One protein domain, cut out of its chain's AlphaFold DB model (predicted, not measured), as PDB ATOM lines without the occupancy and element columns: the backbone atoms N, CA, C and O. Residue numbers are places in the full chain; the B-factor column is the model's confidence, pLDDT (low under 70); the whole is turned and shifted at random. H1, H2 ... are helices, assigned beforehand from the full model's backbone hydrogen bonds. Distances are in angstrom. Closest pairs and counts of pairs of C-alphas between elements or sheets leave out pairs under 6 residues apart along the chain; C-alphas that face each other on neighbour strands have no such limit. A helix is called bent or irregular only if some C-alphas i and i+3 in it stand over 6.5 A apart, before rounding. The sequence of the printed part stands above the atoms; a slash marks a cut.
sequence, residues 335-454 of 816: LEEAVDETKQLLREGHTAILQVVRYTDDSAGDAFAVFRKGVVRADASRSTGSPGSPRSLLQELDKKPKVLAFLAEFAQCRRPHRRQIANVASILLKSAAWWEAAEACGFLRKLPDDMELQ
ATOM      1  N   LEU A 335       0.880 -56.957 -29.065       77.50
ATOM      2  CA  LEU A 335      -0.140 -57.009 -28.014       77.50
ATOM      3  C   LEU A 335       0.480 -57.400 -26.664       77.50
ATOM      4  O   LEU A 335       0.137 -56.823 -25.634       77.50
ATOM      5  N   GLU A 336       1.416 -58.346 -26.672       73.62
ATOM      6  CA  GLU A 336       2.158 -58.786 -25.491       73.62
ATOM      7  C   GLU A 336       2.928 -57.619 -24.869       73.62
ATOM      8  O   GLU A 336       2.819 -57.377 -23.668       73.62
ATOM      9  N   GLU A 337       3.631 -56.843 -25.694       79.06
ATOM     10  CA  GLU A 337       4.377 -55.670 -25.249       79.06
ATOM     11  C   GLU A 337       3.454 -54.565 -24.713       79.06
ATOM     12  O   GLU A 337       3.718 -53.996 -23.654       79.06
ATOM     13  N   ALA A 338       2.323 -54.297 -25.373       74.69
ATOM     14  CA  ALA A 338       1.345 -53.309 -24.909       74.69
ATOM     15  C   ALA A 338       0.740 -53.674 -23.539       74.69
ATOM     16  O   ALA A 338       0.413 -52.793 -22.728       74.69
ATOM     17  N   VAL A 339       0.596 -54.973 -23.264       69.31
ATOM     18  CA  VAL A 339       0.187 -55.498 -21.956       69.31
ATOM     19  C   VAL A 339       1.334 -55.376 -20.945       69.31
ATOM     20  O   VAL A 339       1.109 -54.936 -19.810       69.31
ATOM     21  N   ASP A 340       2.569 -55.679 -21.347       78.75
ATOM     22  CA  ASP A 340       3.762 -55.586 -20.503       78.75
ATOM     23  C   ASP A 340       4.157 -54.143 -20.147       78.75
ATOM     24  O   ASP A 340       4.646 -53.909 -19.042       78.75
ATOM     25  N   GLU A 341       3.844 -53.149 -20.980       79.88
ATOM     26  CA  GLU A 341       4.072 -51.725 -20.692       79.88
ATOM     27  C   GLU A 341       3.375 -51.293 -19.387       79.88
ATOM     28  O   GLU A 341       3.910 -50.507 -18.605       79.88
ATOM     29  N   THR A 342       2.198 -51.853 -19.086       80.88
ATOM     30  CA  THR A 342       1.505 -51.597 -17.810       80.88
ATOM     31  C   THR A 342       2.322 -52.117 -16.628       80.88
ATOM     32  O   THR A 342       2.445 -51.434 -15.607       80.88
ATOM     33  N   LYS A 343       2.920 -53.307 -16.770       83.25
ATOM     34  CA  LYS A 343       3.817 -53.884 -15.758       83.25
ATOM     35  C   LYS A 343       5.064 -53.024 -15.598       83.25
ATOM     36  O   LYS A 343       5.493 -52.786 -14.470       83.25
ATOM     37  N   GLN A 344       5.617 -52.543 -16.707       86.81
ATOM     38  CA  GLN A 344       6.800 -51.694 -16.712       86.81
ATOM     39  C   GLN A 344       6.531 -50.361 -16.005       86.81
ATOM     40  O   GLN A 344       7.254 -50.028 -15.071       86.81
ATOM     41  N   LEU A 345       5.437 -49.666 -16.334       89.00
ATOM     42  CA  LEU A 345       5.028 -48.421 -15.668       89.00
ATOM     43  C   LEU A 345       4.832 -48.605 -14.156       89.00
ATOM     44  O   LEU A 345       5.227 -47.746 -13.367       89.00
ATOM     45  N   LEU A 346       4.240 -49.728 -13.738       92.25
ATOM     46  CA  LEU A 346       4.092 -50.058 -12.321       92.25
ATOM     47  C   LEU A 346       5.448 -50.267 -11.638       92.25
ATOM     48  O   LEU A 346       5.655 -49.718 -10.558       92.25
ATOM     49  N   ARG A 347       6.373 -51.017 -12.252       92.12
ATOM     50  CA  ARG A 347       7.719 -51.271 -11.706       92.12
ATOM     51  C   ARG A 347       8.575 -50.009 -11.651       92.12
ATOM     52  O   ARG A 347       9.227 -49.769 -10.637       92.12
ATOM     53  N   GLU A 348       8.567 -49.205 -12.709       94.06
ATOM     54  CA  GLU A 348       9.308 -47.945 -12.786       94.06
ATOM     55  C   GLU A 348       8.781 -46.938 -11.773       94.06
ATOM     56  O   GLU A 348       9.555 -46.417 -10.975       94.06
ATOM     57  N   GLY A 349       7.464 -46.717 -11.738       96.12
ATOM     58  CA  GLY A 349       6.846 -45.804 -10.780       96.12
ATOM     59  C   GLY A 349       7.057 -46.250  -9.335       96.12
ATOM     60  O   GLY A 349       7.355 -45.433  -8.467       96.12
ATOM     61  N   HIS A 350       6.969 -47.554  -9.074       97.06
ATOM     62  CA  HIS A 350       7.259 -48.130  -7.763       97.06
ATOM     63  C   HIS A 350       8.722 -47.917  -7.360       97.06
ATOM     64  O   HIS A 350       8.991 -47.404  -6.275       97.06
ATOM     65  N   THR A 351       9.664 -48.227  -8.254       96.38
ATOM     66  CA  THR A 351      11.101 -48.033  -8.018       96.38
ATOM     67  C   THR A 351      11.430 -46.560  -7.797       96.38
ATOM     68  O   THR A 351      12.146 -46.235  -6.851       96.38
ATOM     69  N   ALA A 352      10.865 -45.667  -8.613       96.56
ATOM     70  CA  ALA A 352      11.041 -44.227  -8.496       96.56
ATOM     71  C   ALA A 352      10.532 -43.718  -7.143       96.56
ATOM     72  O   ALA A 352      11.265 -43.020  -6.450       96.56
ATOM     73  N   ILE A 353       9.338 -44.145  -6.707       97.69
ATOM     74  CA  ILE A 353       8.794 -43.810  -5.380       97.69
ATOM     75  C   ILE A 353       9.744 -44.248  -4.263       97.69
ATOM     76  O   ILE A 353       9.994 -43.486  -3.331       97.69
ATOM     77  N   LEU A 354      10.305 -45.457  -4.348       96.69
ATOM     78  CA  LEU A 354      11.226 -45.971  -3.332       96.69
ATOM     79  C   LEU A 354      12.569 -45.228  -3.277       96.69
ATOM     80  O   LEU A 354      13.279 -45.357  -2.278       96.69
ATOM     81  N   GLN A 355      12.923 -44.488  -4.328       96.75
ATOM     82  CA  GLN A 355      14.138 -43.677  -4.411       96.75
ATOM     83  C   GLN A 355      13.917 -42.216  -3.988       96.75
ATOM     84  O   GLN A 355      14.894 -41.486  -3.816       96.75
ATOM     85  N   VAL A 356      12.670 -41.775  -3.790       96.69
ATOM     86  CA  VAL A 356      12.385 -40.409  -3.331       96.69
ATOM     87  C   VAL A 356      12.881 -40.232  -1.897       96.69
ATOM     88  O   VAL A 356      12.395 -40.870  -0.967       96.69
ATOM     89  N   VAL A 357      13.838 -39.319  -1.717       93.31
ATOM     90  CA  VAL A 357      14.378 -38.945  -0.398       93.31
ATOM     91  C   VAL A 357      13.629 -37.748   0.200       93.31
ATOM     92  O   VAL A 357      13.524 -37.631   1.419       93.31
ATOM     93  N   ARG A 358      13.114 -36.844  -0.646       90.81
ATOM     94  CA  ARG A 358      12.412 -35.616  -0.243       90.81
ATOM     95  C   ARG A 358      11.130 -35.432  -1.051       90.81
ATOM     96  O   ARG A 358      11.166 -35.303  -2.267       90.81
ATOM     97  N   TYR A 359       9.996 -35.351  -0.363       91.44
ATOM     98  CA  TYR A 359       8.665 -35.244  -0.984       91.44
ATOM     99  C   TYR A 359       8.342 -33.851  -1.547       91.44
ATOM    100  O   TYR A 359       7.354 -33.667  -2.258       91.44
ATOM    101  N   THR A 360       9.162 -32.855  -1.210       86.94
ATOM    102  CA  THR A 360       9.054 -31.483  -1.716       86.94
ATOM    103  C   THR A 360       9.702 -31.294  -3.076       86.94
ATOM    104  O   THR A 360       9.444 -30.276  -3.707       86.94
ATOM    105  N   ASP A 361      10.521 -32.241  -3.523       91.50
ATOM    106  CA  ASP A 361      11.290 -32.104  -4.755       91.50
ATOM    107  C   ASP A 361      10.418 -32.489  -5.961       91.50
ATOM    108  O   ASP A 361       9.399 -33.177  -5.825       91.50
ATOM    109  N   ASP A 362      10.783 -32.019  -7.153       92.19
ATOM    110  CA  ASP A 362      10.010 -32.296  -8.373       92.19
ATOM    111  C   ASP A 362      10.089 -33.776  -8.778       92.19
ATOM    112  O   ASP A 362       9.114 -34.333  -9.281       92.19
ATOM    113  N   SER A 363      11.172 -34.461  -8.395       94.69
ATOM    114  CA  SER A 363      11.332 -35.909  -8.567       94.69
ATOM    115  C   SER A 363      10.239 -36.731  -7.872       94.69
ATOM    116  O   SER A 363       9.884 -37.806  -8.354       94.69
ATOM    117  N   ALA A 364       9.654 -36.233  -6.774       95.81
ATOM    118  CA  ALA A 364       8.512 -36.873  -6.123       95.81
ATOM    119  C   ALA A 364       7.231 -36.751  -6.965       95.81
ATOM    120  O   ALA A 364       6.434 -37.689  -7.020       95.81
ATOM    121  N   GLY A 365       7.053 -35.614  -7.648       95.50
ATOM    122  CA  GLY A 365       5.967 -35.402  -8.603       95.50
ATOM    123  C   GLY A 365       6.073 -36.341  -9.801       95.50
ATOM    124  O   GLY A 365       5.094 -37.009 -10.133       95.50
ATOM    125  N   ASP A 366       7.269 -36.463 -10.376       94.44
ATOM    126  CA  ASP A 366       7.535 -37.352 -11.511       94.44
ATOM    127  C   ASP A 366       7.339 -38.827 -11.132       94.44
ATOM    128  O   ASP A 366       6.621 -39.561 -11.816       94.44
ATOM    129  N   ALA A 367       7.889 -39.252  -9.988       97.00
ATOM    130  CA  ALA A 367       7.710 -40.607  -9.467       97.00
ATOM    131  C   ALA A 367       6.227 -40.940  -9.237       97.00
ATOM    132  O   ALA A 367       5.748 -42.000  -9.656       97.00
ATOM    133  N   PHE A 368       5.473 -40.018  -8.623       97.31
ATOM    134  CA  PHE A 368       4.035 -40.186  -8.435       97.31
ATOM    135  C   PHE A 368       3.287 -40.242  -9.768       97.31
ATOM    136  O   PHE A 368       2.385 -41.063  -9.907       97.31
ATOM    137  N   ALA A 369       3.643 -39.415 -10.755       94.31
ATOM    138  CA  ALA A 369       2.984 -39.399 -12.057       94.31
ATOM    139  C   ALA A 369       3.139 -40.737 -12.799       94.31
ATOM    140  O   ALA A 369       2.142 -41.279 -13.287       94.31
ATOM    141  N   VAL A 370       4.352 -41.304 -12.825       93.94
ATOM    142  CA  VAL A 370       4.622 -42.618 -13.436       93.94
ATOM    143  C   VAL A 370       3.865 -43.719 -12.693       93.94
ATOM    144  O   VAL A 370       3.131 -44.492 -13.313       93.94
ATOM    145  N   PHE A 371       3.956 -43.746 -11.359       96.81
ATOM    146  CA  PHE A 371       3.268 -44.754 -10.553       96.81
ATOM    147  C   PHE A 371       1.750 -44.665 -10.691       96.81
ATOM    148  O   PHE A 371       1.088 -45.670 -10.934       96.81
ATOM    149  N   ARG A 372       1.185 -43.456 -10.620       95.38
ATOM    150  CA  ARG A 372      -0.240 -43.200 -10.845       95.38
ATOM    151  C   ARG A 372      -0.671 -43.687 -12.221       95.38
ATOM    152  O   ARG A 372      -1.726 -44.307 -12.309       95.38
ATOM    153  N   LYS A 373       0.101 -43.423 -13.282       88.88
ATOM    154  CA  LYS A 373      -0.210 -43.904 -14.637       88.88
ATOM    155  C   LYS A 373      -0.292 -45.433 -14.658       88.88
ATOM    156  O   LYS A 373      -1.270 -45.963 -15.176       88.88
ATOM    157  N   GLY A 374       0.665 -46.119 -14.028       91.00
ATOM    158  CA  GLY A 374       0.643 -47.574 -13.856       91.00
ATOM    159  C   GLY A 374      -0.568 -48.066 -13.058       91.00
ATOM    160  O   GLY A 374      -1.272 -48.961 -13.514       91.00
ATOM    161  N   VAL A 375      -0.865 -47.458 -11.904       92.75
ATOM    162  CA  VAL A 375      -1.972 -47.864 -11.014       92.75
ATOM    163  C   VAL A 375      -3.342 -47.594 -11.631       92.75
ATOM    164  O   VAL A 375      -4.238 -48.422 -11.506       92.75
ATOM    165  N   VAL A 376      -3.525 -46.459 -12.308       87.25
ATOM    166  CA  VAL A 376      -4.785 -46.132 -12.986       87.25
ATOM    167  C   VAL A 376      -4.983 -47.034 -14.196       87.25
ATOM    168  O   VAL A 376      -6.067 -47.583 -14.329       87.25
ATOM    169  N   ARG A 377      -3.951 -47.250 -15.029       80.75
ATOM    170  CA  ARG A 377      -4.004 -48.227 -16.135       80.75
ATOM    171  C   ARG A 377      -4.287 -49.630 -15.603       80.75
ATOM    172  O   ARG A 377      -4.978 -50.394 -16.257       80.75
ATOM    173  N   ALA A 378      -3.821 -49.926 -14.390       83.50
ATOM    174  CA  ALA A 378      -4.109 -51.172 -13.720       83.50
ATOM    175  C   ALA A 378      -5.566 -51.292 -13.202       83.50
ATOM    176  O   ALA A 378      -6.265 -52.259 -13.503       83.50
ATOM    177  N   ASP A 379      -6.089 -50.325 -12.442       82.31
ATOM    178  CA  ASP A 379      -7.507 -50.374 -12.023       82.31
ATOM    179  C   ASP A 379      -8.437 -50.368 -13.219       82.31
ATOM    180  O   ASP A 379      -9.443 -51.067 -13.226       82.31
ATOM    181  N   ALA A 380      -8.075 -49.590 -14.236       62.69
ATOM    182  CA  ALA A 380      -8.715 -49.556 -15.528       62.69
ATOM    183  C   ALA A 380      -8.361 -50.805 -16.345       62.69
ATOM    184  O   ALA A 380      -8.113 -50.715 -17.533       62.69
ATOM    185  N   SER A 381      -8.293 -51.989 -15.751       61.25
ATOM    186  CA  SER A 381      -8.484 -53.232 -16.497       61.25
ATOM    187  C   SER A 381      -9.149 -54.283 -15.615       61.25
ATOM    188  O   SER A 381      -8.642 -55.388 -15.449       61.25
ATOM    189  N   ARG A 382     -10.291 -53.939 -15.001       51.09
ATOM    190  CA  ARG A 382     -11.127 -54.780 -14.114       51.09
ATOM    191  C   ARG A 382     -11.713 -56.036 -14.781       51.09
ATOM    192  O   ARG A 382     -12.858 -56.393 -14.517       51.09
ATOM    193  N   SER A 383     -10.954 -56.757 -15.597       48.09
ATOM    194  CA  SER A 383     -11.171 -58.182 -15.800       48.09
ATOM    195  C   SER A 383     -10.903 -58.882 -14.465       48.09
ATOM    196  O   SER A 383      -9.798 -59.311 -14.134       48.09
ATOM    197  N   THR A 384     -11.928 -58.935 -13.614       39.31
ATOM    198  CA  THR A 384     -11.887 -59.711 -12.377       39.31
ATOM    199  C   THR A 384     -11.664 -61.169 -12.759       39.31
ATOM    200  O   THR A 384     -12.582 -61.813 -13.258       39.31
ATOM    201  N   GLY A 385     -10.452 -61.687 -12.555       46.62
ATOM    202  CA  GLY A 385     -10.195 -63.126 -12.637       46.62
ATOM    203  C   GLY A 385      -9.180 -63.606 -13.675       46.62
ATOM    204  O   GLY A 385      -8.922 -64.806 -13.677       46.62
ATOM    205  N   SER A 386      -8.589 -62.739 -14.511       39.38
ATOM    206  CA  SER A 386      -7.603 -63.185 -15.516       39.38
ATOM    207  C   SER A 386      -6.146 -63.057 -15.029       39.38
ATOM    208  O   SER A 386      -5.823 -62.103 -14.312       39.38
ATOM    209  N   PRO A 387      -5.233 -63.968 -15.408       36.91
ATOM    210  CA  PRO A 387      -3.792 -63.789 -15.228       36.91
ATOM    211  C   PRO A 387      -3.314 -62.558 -16.009       36.91
ATOM    212  O   PRO A 387      -3.639 -62.400 -17.184       36.91
ATOM    213  N   GLY A 388      -2.564 -61.668 -15.356       44.88
ATOM    214  CA  GLY A 388      -2.238 -60.351 -15.916       44.88
ATOM    215  C   GLY A 388      -3.360 -59.322 -15.759       44.88
ATOM    216  O   GLY A 388      -3.184 -58.180 -16.183       44.88
ATOM    217  N   SER A 389      -4.478 -59.682 -15.103       55.88
ATOM    218  CA  SER A 389      -5.423 -58.675 -14.623       55.88
ATOM    219  C   SER A 389      -4.651 -57.726 -13.718       55.88
ATOM    220  O   SER A 389      -3.896 -58.163 -12.845       55.88
ATOM    221  N   PRO A 390      -4.780 -56.414 -13.870       55.97
ATOM    222  CA  PRO A 390      -3.813 -55.560 -13.223       55.97
ATOM    223  C   PRO A 390      -3.993 -55.445 -11.714       55.97
ATOM    224  O   PRO A 390      -3.120 -54.923 -11.030       55.97
ATOM    225  N   ARG A 391      -5.071 -56.005 -11.154       67.81
ATOM    226  CA  ARG A 391      -5.163 -56.235  -9.710       67.81
ATOM    227  C   ARG A 391      -4.100 -57.235  -9.232       67.81
ATOM    228  O   ARG A 391      -3.571 -57.036  -8.142       67.81
ATOM    229  N   SER A 392      -3.741 -58.243 -10.037       73.62
ATOM    230  CA  SER A 392      -2.591 -59.119  -9.763       73.62
ATOM    231  C   SER A 392      -1.272 -58.360  -9.924       73.62
ATOM    232  O   SER A 392      -0.409 -58.465  -9.058       73.62
ATOM    233  N   LEU A 393      -1.157 -57.495 -10.940       81.31
ATOM    234  CA  LEU A 393       0.035 -56.655 -11.139       81.31
ATOM    235  C   LEU A 393       0.299 -55.727  -9.945       81.31
ATOM    236  O   LEU A 393       1.439 -55.563  -9.519       81.31
ATOM    237  N   LEU A 394      -0.756 -55.167  -9.347       90.19
ATOM    238  CA  LEU A 394      -0.647 -54.379  -8.119       90.19
ATOM    239  C   LEU A 394      -0.256 -55.235  -6.906       90.19
ATOM    240  O   LEU A 394       0.404 -54.736  -5.995       90.19
ATOM    241  N   GLN A 395      -0.661 -56.506  -6.850       87.94
ATOM    242  CA  GLN A 395      -0.290 -57.414  -5.757       87.94
ATOM    243  C   GLN A 395       1.181 -57.837  -5.813       87.94
ATOM    244  O   GLN A 395       1.786 -57.994  -4.749       87.94
ATOM    245  N   GLU A 396       1.754 -57.964  -7.010       88.38
ATOM    246  CA  GLU A 396       3.158 -58.341  -7.233       88.38
ATOM    247  C   GLU A 396       4.163 -57.290  -6.732       88.38
ATOM    248  O   GLU A 396       5.311 -57.627  -6.450       88.38
ATOM    249  N   LEU A 397       3.741 -56.031  -6.563       93.62
ATOM    250  CA  LEU A 397       4.604 -54.970  -6.044       93.62
ATOM    251  C   LEU A 397       5.015 -55.242  -4.586       93.62
ATOM    252  O   LEU A 397       4.170 -55.390  -3.694       93.62
ATOM    253  N   ASP A 398       6.319 -55.277  -4.316       92.94
ATOM    254  CA  ASP A 398       6.874 -55.430  -2.972       92.94
ATOM    255  C   ASP A 398       6.812 -54.105  -2.189       92.94
ATOM    256  O   ASP A 398       6.360 -53.075  -2.685       92.94
ATOM    257  N   LYS A 399       7.215 -54.105  -0.913       96.50
ATOM    258  CA  LYS A 399       7.366 -52.875  -0.098       96.50
ATOM    259  C   LYS A 399       6.133 -51.947  -0.069       96.50
ATOM    260  O   LYS A 399       6.282 -50.738   0.119       96.50
ATOM    261  N   LYS A 400       4.920 -52.505  -0.160       97.56
ATOM    262  CA  LYS A 400       3.635 -51.776  -0.096       97.56
ATOM    263  C   LYS A 400       3.569 -50.725   1.031       97.56
ATOM    264  O   LYS A 400       3.181 -49.595   0.738       97.56
ATOM    265  N   PRO A 401       4.040 -51.001   2.272       98.00
ATOM    266  CA  PRO A 401       4.061 -49.996   3.339       98.00
ATOM    267  C   PRO A 401       4.848 -48.722   3.004       98.00
ATOM    268  O   PRO A 401       4.441 -47.639   3.409       98.00
ATOM    269  N   LYS A 402       5.955 -48.833   2.253       97.38
ATOM    270  CA  LYS A 402       6.777 -47.679   1.857       97.38
ATOM    271  C   LYS A 402       6.082 -46.825   0.804       97.38
ATOM    272  O   LYS A 402       6.119 -45.606   0.897       97.38
ATOM    273  N   VAL A 403       5.416 -47.461  -0.160       97.88
ATOM    274  CA  VAL A 403       4.618 -46.749  -1.167       97.88
ATOM    275  C   VAL A 403       3.455 -46.013  -0.502       97.88
ATOM    276  O   VAL A 403       3.227 -44.843  -0.788       97.88
ATOM    277  N   LEU A 404       2.752 -46.659   0.433       97.94
ATOM    278  CA  LEU A 404       1.671 -46.024   1.194       97.94
ATOM    279  C   LEU A 404       2.181 -44.860   2.057       97.94
ATOM    280  O   LEU A 404       1.561 -43.800   2.070       97.94
ATOM    281  N   ALA A 405       3.331 -45.015   2.719       97.00
ATOM    282  CA  ALA A 405       3.967 -43.920   3.452       97.00
ATOM    283  C   ALA A 405       4.297 -42.736   2.530       97.00
ATOM    284  O   ALA A 405       3.923 -41.607   2.843       97.00
ATOM    285  N   PHE A 406       4.883 -43.003   1.354       97.69
ATOM    286  CA  PHE A 406       5.124 -41.982   0.336       97.69
ATOM    287  C   PHE A 406       3.832 -41.260  -0.061       97.69
ATOM    288  O   PHE A 406       3.810 -40.036  -0.072       97.69
ATOM    289  N   LEU A 407       2.744 -41.983  -0.353       97.81
ATOM    290  CA  LEU A 407       1.475 -41.366  -0.761       97.81
ATOM    291  C   LEU A 407       0.895 -40.459   0.335       97.81
ATOM    292  O   LEU A 407       0.401 -39.375   0.022       97.81
ATOM    293  N   ALA A 408       0.980 -40.867   1.604       97.19
ATOM    294  CA  ALA A 408       0.509 -40.059   2.726       97.19
ATOM    295  C   ALA A 408       1.357 -38.790   2.916       97.19
ATOM    296  O   ALA A 408       0.813 -37.689   2.992       97.19
ATOM    297  N   GLU A 409       2.685 -38.920   2.927       96.81
ATOM    298  CA  GLU A 409       3.606 -37.788   3.099       96.81
ATOM    299  C   GLU A 409       3.537 -36.827   1.899       96.81
ATOM    300  O   GLU A 409       3.439 -35.608   2.065       96.81
ATOM    301  N   PHE A 410       3.448 -37.357   0.679       97.06
ATOM    302  CA  PHE A 410       3.275 -36.561  -0.534       97.06
ATOM    303  C   PHE A 410       1.937 -35.800  -0.544       97.06
ATOM    304  O   PHE A 410       1.899 -34.631  -0.936       97.06
ATOM    305  N   ALA A 411       0.849 -36.396  -0.038       96.81
ATOM    306  CA  ALA A 411      -0.446 -35.720   0.115       96.81
ATOM    307  C   ALA A 411      -0.414 -34.572   1.140       96.81
ATOM    308  O   ALA A 411      -1.102 -33.555   0.964       96.81
ATOM    309  N   GLN A 412       0.394 -34.704   2.195       95.81
ATOM    310  CA  GLN A 412       0.622 -33.634   3.166       95.81
ATOM    311  C   GLN A 412       1.411 -32.475   2.538       95.81
ATOM    312  O   GLN A 412       1.018 -31.317   2.696       95.81
ATOM    313  N   CYS A 413       2.463 -32.775   1.767       96.44
ATOM    314  CA  CYS A 413       3.346 -31.770   1.168       96.44
ATOM    315  C   CYS A 413       2.774 -31.080  -0.084       96.44
ATOM    316  O   CYS A 413       3.051 -29.902  -0.312       96.44
ATOM    317  N   ARG A 414       1.986 -31.771  -0.919       96.38
ATOM    318  CA  ARG A 414       1.539 -31.269  -2.233       96.38
ATOM    319  C   ARG A 414       0.011 -31.258  -2.351       96.38
ATOM    320  O   ARG A 414      -0.582 -32.085  -3.043       96.38
ATOM    321  N   ARG A 415      -0.633 -30.246  -1.751       95.31
ATOM    322  CA  ARG A 415      -2.103 -30.050  -1.788       95.31
ATOM    323  C   ARG A 415      -2.756 -30.251  -3.173       95.31
ATOM    324  O   ARG A 415      -3.768 -30.947  -3.215       95.31
ATOM    325  N   PRO A 416      -2.204 -29.748  -4.301       95.44
ATOM    326  CA  PRO A 416      -2.827 -29.925  -5.621       95.44
ATOM    327  C   PRO A 416      -2.981 -31.388  -6.069       95.44
ATOM    328  O   PRO A 416      -3.847 -31.691  -6.885       95.44
ATOM    329  N   HIS A 417      -2.175 -32.309  -5.529       96.25
ATOM    330  CA  HIS A 417      -2.182 -33.721  -5.919       96.25
ATOM    331  C   HIS A 417      -3.117 -34.589  -5.067       96.25
ATOM    332  O   HIS A 417      -3.372 -35.734  -5.435       96.25
ATOM    333  N   ARG A 418      -3.683 -34.068  -3.970       95.94
ATOM    334  CA  ARG A 418      -4.486 -34.846  -3.006       95.94
ATOM    335  C   ARG A 418      -5.612 -35.646  -3.647       95.94
ATOM    336  O   ARG A 418      -5.735 -36.835  -3.385       95.94
ATOM    337  N   ARG A 419      -6.372 -35.042  -4.566       91.00
ATOM    338  CA  ARG A 419      -7.460 -35.733  -5.281       91.00
ATOM    339  C   ARG A 419      -6.952 -36.896  -6.138       91.00
ATOM    340  O   ARG A 419      -7.597 -37.936  -6.227       91.00
ATOM    341  N   GLN A 420      -5.790 -36.735  -6.768       94.19
ATOM    342  CA  GLN A 420      -5.175 -37.800  -7.560       94.19
ATOM    343  C   GLN A 420      -4.647 -38.923  -6.661       94.19
ATOM    344  O   GLN A 420      -4.791 -40.092  -7.009       94.19
ATOM    345  N   ILE A 421      -4.078 -38.577  -5.504       96.69
ATOM    346  CA  ILE A 421      -3.595 -39.541  -4.510       96.69
ATOM    347  C   ILE A 421      -4.768 -40.307  -3.893       96.69
ATOM    348  O   ILE A 421      -4.678 -41.523  -3.786       96.69
ATOM    349  N   ALA A 422      -5.878 -39.636  -3.561       94.00
ATOM    350  CA  ALA A 422      -7.104 -40.274  -3.072       94.00
ATOM    351  C   ALA A 422      -7.597 -41.333  -4.064       94.00
ATOM    352  O   ALA A 422      -7.867 -42.468  -3.682       94.00
ATOM    353  N   ASN A 423      -7.620 -40.993  -5.357       89.19
ATOM    354  CA  ASN A 423      -7.986 -41.935  -6.409       89.19
ATOM    355  C   ASN A 423      -7.035 -43.148  -6.445       89.19
ATOM    356  O   ASN A 423      -7.491 -44.287  -6.365       89.19
ATOM    357  N   VAL A 424      -5.715 -42.923  -6.481       95.62
ATOM    358  CA  VAL A 424      -4.709 -44.005  -6.455       95.62
ATOM    359  C   VAL A 424      -4.855 -44.878  -5.203       95.62
ATOM    360  O   VAL A 424      -4.847 -46.100  -5.309       95.62
ATOM    361  N   ALA A 425      -5.045 -44.280  -4.029       95.88
ATOM    362  CA  ALA A 425      -5.252 -45.009  -2.784       95.88
ATOM    363  C   ALA A 425      -6.535 -45.848  -2.833       95.88
ATOM    364  O   ALA A 425      -6.487 -47.032  -2.516       95.88
ATOM    365  N   SER A 426      -7.649 -45.286  -3.314       93.25
ATOM    366  CA  SER A 426      -8.920 -46.012  -3.452       93.25
ATOM    367  C   SER A 426      -8.789 -47.244  -4.349       93.25
ATOM    368  O   SER A 426      -9.397 -48.275  -4.084       93.25
ATOM    369  N   ILE A 427      -7.953 -47.169  -5.386       91.38
ATOM    370  CA  ILE A 427      -7.643 -48.283  -6.281       91.38
ATOM    371  C   ILE A 427      -6.852 -49.359  -5.541       91.38
ATOM    372  O   ILE A 427      -7.249 -50.525  -5.532       91.38
ATOM    373  N   LEU A 428      -5.728 -48.972  -4.928       94.69
ATOM    374  CA  LEU A 428      -4.826 -49.902  -4.250       94.69
ATOM    375  C   LEU A 428      -5.566 -50.644  -3.135       94.69
ATOM    376  O   LEU A 428      -5.494 -51.870  -3.056       94.69
ATOM    377  N   LEU A 429      -6.347 -49.912  -2.340       94.31
ATOM    378  CA  LEU A 429      -7.077 -50.404  -1.173       94.31
ATOM    379  C   LEU A 429      -8.230 -51.359  -1.500       94.31
ATOM    380  O   LEU A 429      -8.692 -52.071  -0.612       94.31
ATOM    381  N   LYS A 430      -8.637 -51.490  -2.771       88.31
ATOM    382  CA  LYS A 430      -9.509 -52.602  -3.183       88.31
ATOM    383  C   LYS A 430      -8.816 -53.951  -2.987       88.31
ATOM    384  O   LYS A 430      -9.486 -54.969  -2.856       88.31
ATOM    385  N   SER A 431      -7.489 -54.020  -3.046       88.69
ATOM    386  CA  SER A 431      -6.741 -55.265  -2.861       88.69
ATOM    387  C   SER A 431      -6.484 -55.539  -1.379       88.69
ATOM    388  O   SER A 431      -5.900 -54.702  -0.697       88.69
ATOM    389  N   ALA A 432      -6.834 -56.740  -0.900       89.75
ATOM    390  CA  ALA A 432      -6.643 -57.135   0.501       89.75
ATOM    391  C   ALA A 432      -5.190 -56.944   0.980       89.75
ATOM    392  O   ALA A 432      -4.960 -56.333   2.014       89.75
ATOM    393  N   ALA A 433      -4.200 -57.338   0.169       92.88
ATOM    394  CA  ALA A 433      -2.783 -57.182   0.517       92.88
ATOM    395  C   ALA A 433      -2.338 -55.713   0.681       92.88
ATOM    396  O   ALA A 433      -1.391 -55.422   1.408       92.88
ATOM    397  N   TRP A 434      -2.980 -54.775  -0.024       95.81
ATOM    398  CA  TRP A 434      -2.725 -53.341   0.144       95.81
ATOM    399  C   TRP A 434      -3.495 -52.769   1.331       95.81
ATOM    400  O   TRP A 434      -2.958 -51.903   2.016       95.81
ATOM    401  N   TRP A 435      -4.704 -53.271   1.596       94.81
ATOM    402  CA  TRP A 435      -5.476 -52.925   2.787       94.81
ATOM    403  C   TRP A 435      -4.735 -53.315   4.072       94.81
ATOM    404  O   TRP A 435      -4.483 -52.466   4.920       94.81
ATOM    405  N   GLU A 436      -4.273 -54.561   4.170       93.94
ATOM    406  CA  GLU A 436      -3.471 -55.051   5.298       93.94
ATOM    407  C   GLU A 436      -2.191 -54.225   5.485       93.94
ATOM    408  O   GLU A 436      -1.840 -53.840   6.600       93.94
ATOM    409  N   ALA A 437      -1.502 -53.891   4.386       96.31
ATOM    410  CA  ALA A 437      -0.322 -53.032   4.438       96.31
ATOM    411  C   ALA A 437      -0.653 -51.614   4.937       96.31
ATOM    412  O   ALA A 437       0.156 -51.024   5.655       96.31
ATOM    413  N   ALA A 438      -1.821 -51.078   4.572       96.44
ATOM    414  CA  ALA A 438      -2.302 -49.769   5.004       96.44
ATOM    415  C   ALA A 438      -2.666 -49.740   6.488       96.44
ATOM    416  O   ALA A 438      -2.302 -48.783   7.177       96.44
ATOM    417  N   GLU A 439      -3.308 -50.791   6.996       95.75
ATOM    418  CA  GLU A 439      -3.563 -50.954   8.427       95.75
ATOM    419  C   GLU A 439      -2.248 -51.076   9.203       95.75
ATOM    420  O   GLU A 439      -2.016 -50.326  10.153       95.75
ATOM    421  N   ALA A 440      -1.341 -51.943   8.746       95.50
ATOM    422  CA  ALA A 440      -0.070 -52.205   9.414       95.50
ATOM    423  C   ALA A 440       0.833 -50.963   9.518       95.50
ATOM    424  O   ALA A 440       1.527 -50.791  10.520       95.50
ATOM    425  N   CYS A 441       0.842 -50.080   8.510       96.31
ATOM    426  CA  CYS A 441       1.672 -48.868   8.524       96.31
ATOM    427  C   CYS A 441       0.946 -47.600   9.015       96.31
ATOM    428  O   CYS A 441       1.547 -46.513   9.037       96.31
ATOM    429  N   GLY A 442      -0.327 -47.733   9.413       96.50
ATOM    430  CA  GLY A 442      -1.176 -46.629   9.857       96.50
ATOM    431  C   GLY A 442      -1.439 -45.593   8.763       96.50
ATOM    432  O   GLY A 442      -1.517 -44.407   9.069       96.50
ATOM    433  N   PHE A 443      -1.525 -46.018   7.498       96.62
ATOM    434  CA  PHE A 443      -1.691 -45.141   6.333       96.62
ATOM    435  C   PHE A 443      -2.914 -44.228   6.458       96.62
ATOM    436  O   PHE A 443      -2.780 -43.020   6.293       96.62
ATOM    437  N   LEU A 444      -4.076 -44.789   6.815       95.50
ATOM    438  CA  LEU A 444      -5.336 -44.040   6.901       95.50
ATOM    439  C   LEU A 444      -5.249 -42.881   7.906       95.50
ATOM    440  O   LEU A 444      -5.640 -41.769   7.589       95.50
ATOM    441  N   ARG A 445      -4.595 -43.101   9.055       95.31
ATOM    442  CA  ARG A 445      -4.392 -42.074  10.097       95.31
ATOM    443  C   ARG A 445      -3.421 -40.959   9.700       95.31
ATOM    444  O   ARG A 445      -3.300 -39.975  10.419       95.31
ATOM    445  N   LYS A 446      -2.648 -41.153   8.630       95.50
ATOM    446  CA  LYS A 446      -1.653 -40.187   8.136       95.50
ATOM    447  C   LYS A 446      -2.181 -39.360   6.967       95.50
ATOM    448  O   LYS A 446      -1.491 -38.435   6.532       95.50
ATOM    449  N   LEU A 447      -3.348 -39.699   6.426       95.19
ATOM    450  CA  LEU A 447      -3.952 -38.918   5.360       95.19
ATOM    451  C   LEU A 447      -4.511 -37.603   5.914       95.19
ATOM    452  O   LEU A 447      -4.964 -37.566   7.053       95.19
ATOM    453  N   PRO A 448      -4.480 -36.517   5.127       95.06
ATOM    454  CA  PRO A 448      -5.234 -35.314   5.452       95.06
ATOM    455  C   PRO A 448      -6.729 -35.624   5.647       95.06
ATOM    456  O   PRO A 448      -7.289 -36.387   4.858       95.06
ATOM    457  N   ASP A 449      -7.373 -34.995   6.634       92.06
ATOM    458  CA  ASP A 449      -8.788 -35.218   6.987       92.06
ATOM    459  C   ASP A 449      -9.741 -35.101   5.775       92.06
ATOM    460  O   ASP A 449     -10.727 -35.829   5.662       92.06
ATOM    461  N   ASP A 450      -9.424 -34.227   4.810       90.44
ATOM    462  CA  ASP A 450     -10.191 -34.034   3.571       90.44
ATOM    463  C   ASP A 450     -10.153 -35.240   2.611       90.44
ATOM    464  O   ASP A 450     -11.000 -35.350   1.722       90.44
ATOM    465  N   MET A 451      -9.188 -36.146   2.776       89.19
ATOM    466  CA  MET A 451      -9.043 -37.366   1.976       89.19
ATOM    467  C   MET A 451      -9.617 -38.607   2.660       89.19
ATOM    468  O   MET A 451     -10.052 -39.518   1.957       89.19
ATOM    469  N   GLU A 452      -9.625 -38.657   3.994       85.31
ATOM    470  CA  GLU A 452     -10.117 -39.818   4.753       85.31
ATOM    471  C   GLU A 452     -11.589 -40.114   4.429       85.31
ATOM    472  O   GLU A 452     -11.960 -41.263   4.207       85.31
ATOM    473  N   LEU A 453     -12.396 -39.064   4.242       72.25
ATOM    474  CA  LEU A 453     -13.811 -39.161   3.865       72.25
ATOM    475  C   LEU A 453     -14.065 -39.810   2.491       72.25
ATOM    476  O   LEU A 453     -15.201 -40.161   2.192       72.25
ATOM    477  N   GLN A 454     -13.046 -39.942   1.633       81.06
ATOM    478  CA  GLN A 454     -13.187 -40.503   0.281       81.06
ATOM    479  C   GLN A 454     -12.785 -41.981   0.190       81.06
ATOM    480  O   GLN A 454     -12.951 -42.590  -0.869       81.06
TER     481      GLN A 454
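What this domain is: This is residues 335 to 454 of the 816 residues of the protein "Hypothetical protein" of Symbiodinium pilosum (UniProt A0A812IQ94). Two helical hairpins are stacked and cross each other: the long helices H1 and H2 form one, and H4 packs on H1 while H5 packs on H2. H3 packs on the last part of H2, and H6 packs on the first residues of H4, on the side away from H1 and H2, with little H7 near H5. The printed part has 120 residues with seven named helices, H1 to H7 in chain order, and no named strand; the class is all helix, and the helices that touch are mostly crossed. It is compact, with a radius of gyration of the C-alphas of 13.6 A and spans of 39 by 27 by 22 A.

How they stand to each other: Start at the longest helix, H1, residues 335 to 355. It forms a helical hairpin with H2, residues 362 to 379: they touch, opposite ways at a steep tilt of 38 degrees, and their closest C-alphas, Gly 349 and Phe 371, are 3.7 A apart. Look at H1 residues 350 to 354, which alone touch H4, residues 400 to 413, at a steep tilt of 67 degrees; the closest C-alphas, Ile 353 and Val 403, are 6.6 A apart. H4 forms a second helical hairpin with H5, residues 415 to 428, at a shallow tilt of 23 degrees, opposite ways; their closest C-alphas, Ala 411 and Arg 418, are 5.2 A apart. H5 touches H2 the same way at a shallow tilt of 34.5 degrees, only just short of steep; the closest C-alphas, Asp 379 and Ile 427, are 6.1 A apart. H3, residues 390 to 396, touches H2, with the C-alphas of Ala 378 and Pro 390 closest at 4.4 A. H6, residues 432 to 440, touches H4, with the C-alphas of Pro 401 and Ala 437 closest at 5.4 A. H7, residues 449 to 452, only just touches H5, with 3 pairs of C-alphas within 8 A; Ala 422 and Met 451 are closest at 6.1 A. H1 and H6 are apart. In H2, H3, H4 and H6 every O i to N i+4 pair is within hydrogen-bond range, in H1 15 of 17 and in H5 8 of 10; H7 is too short for such a pair.

Where its parts are: Find C-alpha 335 at (-0.140, -57.009, -28.014); from there H1 runs 30.6 A to C-alpha 355. H2 is 25.4 A long, H4 20.0 A and H5 20.2 A. H5 is irregular: C-alphas 416 and 419 are 7.4 A apart. H7 ends at C-alpha 452, (-10.117, -39.818, 4.753).

The domain as a whole: The two C-alphas farthest apart, Leu 335 and Asp 449, are 42.1 A apart. The printed part has no cut, and no link is long. Look for pLDDT under 70 at residue 339 and residues 380 to 391; the mean of the printed part is 87.7.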